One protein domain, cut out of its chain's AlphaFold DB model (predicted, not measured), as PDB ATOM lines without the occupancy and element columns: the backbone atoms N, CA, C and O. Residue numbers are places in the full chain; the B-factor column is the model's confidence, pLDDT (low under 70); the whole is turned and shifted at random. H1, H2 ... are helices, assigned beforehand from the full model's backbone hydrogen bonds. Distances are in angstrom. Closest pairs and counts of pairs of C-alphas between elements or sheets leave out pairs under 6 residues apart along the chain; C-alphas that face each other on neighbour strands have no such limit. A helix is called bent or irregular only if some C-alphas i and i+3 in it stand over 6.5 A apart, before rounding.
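AT A GLANCE: This is residues 66 to 121 of the 131 residues of the protein "Putative lipoprotein" of Bacteroides sp. CAG:709 (UniProt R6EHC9). What shape do these atoms make? One long helix, H4, runs along most of the longest axis, with three shorter helices to one side of it and its other side bare: H2 packs across its middle, the last residue of H1 comes near that middle too, and H3 makes a corner with H4 near its first end. How is the printed part made up? The printed part has 56 residues with four named helices, H1, H2, H3 and H4 in that order, and no named strand; the class is all helix. How is it spread out? It is compact, with a radius of gyration of the C-alphas of 11.0 A, and only just elongated, with spans of 34 by 22 by 17 A.

IN THESE COORDINATES: Where do the first two helices lie? H1 is residues 66 to 72, beginning at C-alpha 66 at (38.848, -17.036, 52.360), and it is irregular: C-alphas 67 and 70 are 7.7 A apart. H2 is residues 77 to 87, 15.1 A from first to last C-alpha. Where do the last two lie? H3 is residues 93 to 98, ending at C-alpha 98 at (30.707, -18.138, 38.016). H4 is residues 100 to 116, 24.7 A long, ending at C-alpha 116 at (47.215, -40.873, 48.166).

HOW THE PARTS SIT: How does H1 stand to the others? H1 and H4 are close but not clearly touching, the closest C-alphas being those of Leu 72 and Phe 107 at 7.6 A; they run the same way at a steep tilt of 44 degrees. H1 is apart from H3, and only just apart from H2, with a closest distance of 8.4 A between C-alphas. What does H2 touch? H2 touches H4, which meets it with residues 106 to 110 alone; the closest C-alphas, of Phe 83 and Val 110, are 6.1 A apart. They run opposite ways at a steep tilt of 59 degrees. And H3? H3 and H4 are close but not clearly touching, with the C-alphas of Ile 96 and Ile 103 closest at 6.7 A. They run opposite ways at a steep tilt of 69.7 degrees, only just short of about perpendicular. H2 and H3 are apart. What do the backbone N and O atoms show? In H2, H3 and H4 every O i to N i+4 pair is within hydrogen-bond range; in H1 1 of 3 is, beside 3 of 4 O i to N i+3 pairs.

THE WHOLE: How large is it? The two C-alphas farthest apart, of Glu 98 and Glu 119, are 34.1 A apart. Is it printed whole, and how long are its links? The printed part has no cut, and the links H1 to H2, H2 to H3 and H3 to H4 are tight. How confident is the model? The mean pLDDT of the printed part is 90.8, and no printed residue is under 70.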
ATOM      1  N   SER A  66      39.718 -17.218  51.196       91.12
ATOM      2  CA  SER A  66      38.848 -17.036  52.360       91.12
ATOM      3  C   SER A  66      37.381 -17.358  52.051       91.12
ATOM      4  O   SER A  66      36.711 -17.963  52.886       91.12
ATOM      5  N   MET A  67      36.906 -17.066  50.834       91.19
ATOM      6  CA  MET A  67      35.520 -17.305  50.402       91.19
ATOM      7  C   MET A  67      35.155 -18.786  50.361       91.19
ATOM      8  O   MET A  67      33.990 -19.148  50.530       91.19
ATOM      9  N   LEU A  68      36.144 -19.644  50.113       90.38
ATOM     10  CA  LEU A  68      35.961 -21.086  50.022       90.38
ATOM     11  C   LEU A  68      36.678 -21.841  51.154       90.38
ATOM     12  O   LEU A  68      36.611 -23.067  51.203       90.38
ATOM     13  N   SER A  69      37.318 -21.134  52.091       90.75
ATOM     14  CA  SER A  69      38.121 -21.697  53.190       90.75
ATOM     15  C   SER A  69      37.389 -22.752  54.022       90.75
ATOM     16  O   SER A  69      38.022 -23.685  54.504       90.75
ATOM     17  N   LYS A  70      36.051 -22.682  54.104       90.81
ATOM     18  CA  LYS A  70      35.206 -23.740  54.682       90.81
ATOM     19  C   LYS A  70      35.520 -25.128  54.101       90.81
ATOM     20  O   LYS A  70      35.519 -26.101  54.842       90.81
ATOM     21  N   TRP A  71      35.771 -25.214  52.794       91.06
ATOM     22  CA  TRP A  71      36.077 -26.458  52.080       91.06
ATOM     23  C   TRP A  71      37.579 -26.684  51.893       91.06
ATOM     24  O   TRP A  71      38.051 -27.810  52.016       91.06
ATOM     25  N   LEU A  72      38.351 -25.628  51.622       91.38
ATOM     26  CA  LEU A  72      39.791 -25.756  51.351       91.38
ATOM     27  C   LEU A  72      40.628 -25.921  52.636       91.38
ATOM     28  O   LEU A  72      41.732 -26.481  52.609       91.38
ATOM     29  N   GLY A  73      40.097 -25.444  53.762       92.19
ATOM     30  CA  GLY A  73      40.787 -25.325  55.039       92.19
ATOM     31  C   GLY A  73      41.802 -24.189  55.062       92.19
ATOM     32  O   GLY A  73      41.765 -23.261  54.245       92.19
ATOM     33  N   GLU A  74      42.738 -24.292  56.007       92.88
ATOM     34  CA  GLU A  74      43.870 -23.377  56.105       92.88
ATOM     35  C   GLU A  74      44.685 -23.373  54.808       92.88
ATOM     36  O   GLU A  74      44.858 -24.408  54.138       92.88
ATOM     37  N   TYR A  75      45.150 -22.178  54.447       92.12
ATOM     38  CA  TYR A  75      45.981 -21.986  53.277       92.12
ATOM     39  C   TYR A  75      47.286 -22.750  53.411       92.12
ATOM     40  O   TYR A  75      48.013 -22.628  54.391       92.12
ATOM     41  N   ASN A  76      47.597 -23.513  52.373       90.06
ATOM     42  CA  ASN A  76      48.862 -24.202  52.258       90.06
ATOM     43  C   ASN A  76      49.351 -24.046  50.809       90.06
ATOM     44  O   ASN A  76      48.607 -24.408  49.887       90.06
ATOM     45  N   PRO A  77      50.578 -23.543  50.580       88.50
ATOM     46  CA  PRO A  77      51.116 -23.350  49.235       88.50
ATOM     47  C   PRO A  77      51.100 -24.620  48.377       88.50
ATOM     48  O   PRO A  77      50.857 -24.535  47.177       88.50
ATOM     49  N   ARG A  78      51.281 -25.807  48.976       89.00
ATOM     50  CA  ARG A  78      51.243 -27.095  48.260       89.00
ATOM     51  C   ARG A  78      49.843 -27.410  47.739       89.00
ATOM     52  O   ARG A  78      49.704 -27.820  46.588       89.00
ATOM     53  N   LYS A  79      48.802 -27.155  48.547       92.19
ATOM     54  CA  LYS A  79      47.402 -27.276  48.098       92.19
ATOM     55  C   LYS A  79      47.157 -26.366  46.909       92.19
ATOM     56  O   LYS A  79      46.616 -26.808  45.900       92.19
ATOM     57  N   TYR A  80      47.560 -25.099  47.027       91.81
ATOM     58  CA  TYR A  80      47.291 -24.121  45.984       91.81
ATOM     59  C   TYR A  80      48.066 -24.419  44.697       91.81
ATOM     60  O   TYR A  80      47.487 -24.343  43.619       91.81
ATOM     61  N   GLN A  81      49.325 -24.851  44.802       89.81
ATOM     62  CA  GLN A  81      50.127 -25.281  43.658       89.81
ATOM     63  C   GLN A  81      49.460 -26.421  42.894       89.81
ATOM     64  O   GLN A  81      49.265 -26.319  41.685       89.81
ATOM     65  N   LYS A  82      49.070 -27.490  43.600       91.12
ATOM     66  CA  LYS A  82      48.396 -28.620  42.960       91.12
ATOM     67  C   LYS A  82      47.050 -28.205  42.374       91.12
ATOM     68  O   LYS A  82      46.628 -28.723  41.346       91.12
ATOM     69  N   PHE A  83      46.386 -27.238  43.001       93.12
ATOM     70  CA  PHE A  83      45.115 -26.728  42.517       93.12
ATOM     71  C   PHE A  83      45.240 -25.998  41.175       93.12
ATOM     72  O   PHE A  83      44.506 -26.328  40.246       93.12
ATOM     73  N   ILE A  84      46.186 -25.063  41.038       91.69
ATOM     74  CA  ILE A  84      46.414 -24.349  39.769       91.69
ATOM     75  C   ILE A  84      46.981 -25.266  38.677       91.69
ATOM     76  O   ILE A  84      46.703 -25.049  37.500       91.69
ATOM     77  N   GLU A  85      47.719 -26.316  39.057       90.12
ATOM     78  CA  GLU A  85      48.166 -27.375  38.143       90.12
ATOM     79  C   GLU A  85      46.966 -28.122  37.540       90.12
ATOM     80  O   GLU A  85      46.875 -28.250  36.322       90.12
ATOM     81  N   LEU A  86      46.014 -28.561  38.374       92.38
ATOM     82  CA  LEU A  86      44.810 -29.262  37.913       92.38
ATOM     83  C   LEU A  86      43.810 -28.347  37.193       92.38
ATOM     84  O   LEU A  86      43.062 -28.818  36.338       92.38
ATOM     85  N   TRP A  87      43.772 -27.061  37.546       92.19
ATOM     86  CA  TRP A  87      42.951 -26.058  36.862       92.19
ATOM     87  C   TRP A  87      43.523 -25.670  35.491       92.19
ATOM     88  O   TRP A  87      42.766 -25.328  34.588       92.19
ATOM     89  N   GLY A  88      44.847 -25.746  35.321       88.25
ATOM     90  CA  GLY A  88      45.547 -25.341  34.099       88.25
ATOM     91  C   GLY A  88      45.972 -23.868  34.077       88.25
ATOM     92  O   GLY A  88      46.293 -23.341  33.015       88.25
ATOM     93  N   GLY A  89      45.984 -23.185  35.225       86.62
ATOM     94  CA  GLY A  89      46.363 -21.777  35.312       86.62
ATOM     95  C   GLY A  89      46.000 -21.113  36.638       86.62
ATOM     96  O   GLY A  89      45.509 -21.756  37.567       86.62
ATOM     97  N   ALA A  90      46.247 -19.805  36.730       86.44
ATOM     98  CA  ALA A  90      45.828 -19.008  37.879       86.44
ATOM     99  C   ALA A  90      44.297 -18.896  37.924       86.44
ATOM    100  O   ALA A  90      43.663 -18.631  36.906       86.44
ATOM    101  N   ILE A  91      43.719 -19.076  39.111       89.38
ATOM    102  CA  ILE A  91      42.273 -18.986  39.324       89.38
ATOM    103  C   ILE A  91      41.912 -17.535  39.634       89.38
ATOM    104  O   ILE A  91      42.459 -16.927  40.562       89.38
ATOM    105  N   THR A  92      40.981 -16.986  38.864       89.56
ATOM    106  CA  THR A  92      40.490 -15.618  39.013       89.56
ATOM    107  C   THR A  92      39.256 -15.562  39.907       89.56
ATOM    108  O   THR A  92      38.569 -16.551  40.150       89.56
ATOM    109  N   ARG A  93      38.924 -14.361  40.382       88.69
ATOM    110  CA  ARG A  93      37.706 -14.133  41.167       88.69
ATOM    111  C   ARG A  93      36.424 -14.389  40.369       88.69
ATOM    112  O   ARG A  93      35.430 -14.820  40.948       88.69
ATOM    113  N   THR A  94      36.458 -14.158  39.059       90.62
ATOM    114  CA  THR A  94      35.353 -14.488  38.153       90.62
ATOM    115  C   THR A  94      35.115 -15.997  38.125       90.62
ATOM    116  O   THR A  94      33.984 -16.420  38.342       90.62
ATOM    117  N   ASP A  95      36.175 -16.808  38.017       91.38
ATOM    118  CA  ASP A  95      36.065 -18.278  38.056       91.38
ATOM    119  C   ASP A  95      35.410 -18.765  39.357       91.38
ATOM    120  O   ASP A  95      34.547 -19.643  39.351       91.38
ATOM    121  N   ILE A  96      35.782 -18.164  40.491       90.44
ATOM    122  CA  ILE A  96      35.212 -18.499  41.803       90.44
ATOM    123  C   ILE A  96      33.710 -18.199  41.866       90.44
ATOM    124  O   ILE A  96      32.953 -18.993  42.427       90.44
ATOM    125  N   ASN A  97      33.280 -17.071  41.302       89.06
ATOM    126  CA  ASN A  97      31.886 -16.633  41.349       89.06
ATOM    127  C   ASN A  97      31.002 -17.384  40.348       89.06
ATOM    128  O   ASN A  97      29.892 -17.786  40.692       89.06
ATOM    129  N   GLU A  98      31.489 -17.583  39.125       91.19
ATOM    130  CA  GLU A  98      30.707 -18.138  38.016       91.19
ATOM    131  C   GLU A  98      30.792 -19.666  37.946       91.19
ATOM    132  O   GLU A  98      29.837 -20.330  37.546       91.19
ATOM    133  N   MET A  99      31.910 -20.252  38.384       90.12
ATOM    134  CA  MET A  99      32.212 -21.680  38.225       90.12
ATOM    135  C   MET A  99      32.465 -22.382  39.562       90.12
ATOM    136  O   MET A  99      33.187 -23.381  39.626       90.12
ATOM    137  N   LYS A 100      31.838 -21.902  40.644       85.50
ATOM    138  CA  LYS A 100      32.042 -22.395  42.018       85.50
ATOM    139  C   LYS A 100      32.022 -23.923  42.146       85.50
ATOM    140  O   LYS A 100      32.888 -24.492  42.806       85.50
ATOM    141  N   TYR A 101      31.061 -24.607  41.524       88.44
ATOM    142  CA  TYR A 101      30.974 -26.071  41.599       88.44
ATOM    143  C   TYR A 101      32.132 -26.764  40.879       88.44
ATOM    144  O   TYR A 101      32.686 -27.732  41.394       88.44
ATOM    145  N   THR A 102      32.545 -26.255  39.718       91.00
ATOM    146  CA  THR A 102      33.710 -26.771  38.986       91.00
ATOM    147  C   THR A 102      34.985 -26.574  39.800       91.00
ATOM    148  O   THR A 102      35.765 -27.510  39.940       91.00
ATOM    149  N   ILE A 103      35.153 -25.401  40.417       91.56
ATOM    150  CA  ILE A 103      36.255 -25.085  41.336       91.56
ATOM    151  C   ILE A 103      36.305 -26.091  42.494       91.56
ATOM    152  O   ILE A 103      37.354 -26.682  42.748       91.56
ATOM    153  N   LEU A 104      35.174 -26.349  43.159       91.19
ATOM    154  CA  LEU A 104      35.112 -27.301  44.274       91.19
ATOM    155  C   LEU A 104      35.359 -28.749  43.826       91.19
ATOM    156  O   LEU A 104      36.065 -29.483  44.514       91.19
ATOM    157  N   ARG A 105      34.854 -29.156  42.656       91.56
ATOM    158  CA  ARG A 105      35.127 -30.481  42.073       91.56
ATOM    159  C   ARG A 105      36.599 -30.660  41.713       91.56
ATOM    160  O   ARG A 105      37.157 -31.725  41.960       91.56
ATOM    161  N   THR A 106      37.246 -29.634  41.169       93.56
ATOM    162  CA  THR A 106      38.687 -29.658  40.894       93.56
ATOM    163  C   THR A 106      39.484 -29.711  42.194       93.56
ATOM    164  O   THR A 106      40.415 -30.503  42.305       93.56
ATOM    165  N   PHE A 107      39.086 -28.956  43.221       92.69
ATOM    166  CA  PHE A 107      39.755 -29.014  44.520       92.69
ATOM    167  C   PHE A 107      39.558 -30.357  45.236       92.69
ATOM    168  O   PHE A 107      40.457 -30.825  45.929       92.69
ATOM    169  N   LYS A 108      38.429 -31.042  45.028       91.88
ATOM    170  CA  LYS A 108      38.242 -32.408  45.532       91.88
ATOM    171  C   LYS A 108      39.328 -33.356  45.009       91.88
ATOM    172  O   LYS A 108      39.884 -34.113  45.797       91.88
ATOM    173  N   LYS A 109      39.714 -33.239  43.733       93.44
ATOM    174  CA  LYS A 109      40.840 -34.004  43.161       93.44
ATOM    175  C   LYS A 109      42.178 -33.663  43.823       93.44
ATOM    176  O   LYS A 109      43.038 -34.527  43.949       93.44
ATOM    177  N   VAL A 110      42.359 -32.419  44.276       94.06
ATOM    178  CA  VAL A 110      43.527 -32.026  45.084       94.06
ATOM    179  C   VAL A 110      43.519 -32.769  46.420       94.06
ATOM    180  O   VAL A 110      44.545 -33.316  46.811       94.06
ATOM    181  N   LYS A 111      42.370 -32.826  47.108       92.62
ATOM    182  CA  LYS A 111      42.224 -33.583  48.363       92.62
ATOM    183  C   LYS A 111      42.511 -35.074  48.163       92.62
ATOM    184  O   LYS A 111      43.225 -35.648  48.974       92.62
ATOM    185  N   GLU A 112      41.984 -35.674  47.097       92.94
ATOM    186  CA  GLU A 112      42.240 -37.077  46.734       92.94
ATOM    187  C   GLU A 112      43.741 -37.325  46.521       92.94
ATOM    188  O   GLU A 112      44.308 -38.194  47.174       92.94
ATOM    189  N   TYR A 113      44.411 -36.474  45.736       94.38
ATOM    190  CA  TYR A 113      45.857 -36.561  45.510       94.38
ATOM    191  C   TYR A 113      46.668 -36.553  46.813       94.38
ATOM    192  O   TYR A 113      47.529 -37.397  47.012       94.38
ATOM    193  N   PHE A 114      46.400 -35.625  47.732       94.00
ATOM    194  CA  PHE A 114      47.131 -35.587  49.005       94.00
ATOM    195  C   PHE A 114      46.723 -36.704  49.979       94.00
ATOM    196  O   PHE A 114      47.485 -37.006  50.892       94.00
ATOM    197  N   GLY A 115      45.561 -37.334  49.786       91.06
ATOM    198  CA  GLY A 115      45.194 -38.565  50.487       91.06
ATOM    199  C   GLY A 115      46.036 -39.762  50.041       91.06
ATOM    200  O   GLY A 115      46.455 -40.555  50.882       91.06
ATOM    201  N   ASP A 116      46.336 -39.845  48.744       92.81
ATOM    202  CA  ASP A 116      47.215 -40.873  48.166       92.81
ATOM    203  C   ASP A 116      48.709 -40.598  48.425       92.81
ATOM    204  O   ASP A 116      49.537 -41.501  48.305       92.81
ATOM    205  N   HIS A 117      49.047 -39.361  48.806       91.12
ATOM    206  CA  HIS A 117      50.410 -38.887  49.054       91.12
ATOM    207  C   HIS A 117      50.590 -38.305  50.476       91.12
ATOM    208  O   HIS A 117      50.792 -37.089  50.638       91.12
ATOM    209  N   PRO A 118      50.523 -39.144  51.531       89.44
ATOM    210  CA  PRO A 118      50.628 -38.697  52.922       89.44
ATOM    211  C   PRO A 118      52.002 -38.103  53.277       89.44
ATOM    212  O   PRO A 118      52.115 -37.380  54.265       89.44
ATOM    213  N   GLU A 119      53.044 -38.345  52.473       90.38
ATOM    214  CA  GLU A 119      54.396 -37.800  52.657       90.38
ATOM    215  C   GLU A 119      54.461 -36.265  52.646       90.38
ATOM    216  O   GLU A 119      55.442 -35.685  53.113       90.38
ATOM    217  N   PHE A 120      53.437 -35.593  52.114       85.19
ATOM    218  CA  PHE A 120      53.386 -34.134  52.055       85.19
ATOM    219  C   PHE A 120      52.806 -33.470  53.310       85.19
ATOM    220  O   PHE A 120      52.855 -32.240  53.381       85.19
ATOM    221  N   ASP A 121      52.265 -34.244  54.261       87.62
ATOM    222  CA  ASP A 121      51.694 -33.763  55.532       87.62
ATOM    223  C   ASP A 121      50.689 -32.602  55.353       87.62
ATOM    224  O   ASP A 121      50.733 -31.563  56.012       87.62
TER     225      ASP A 121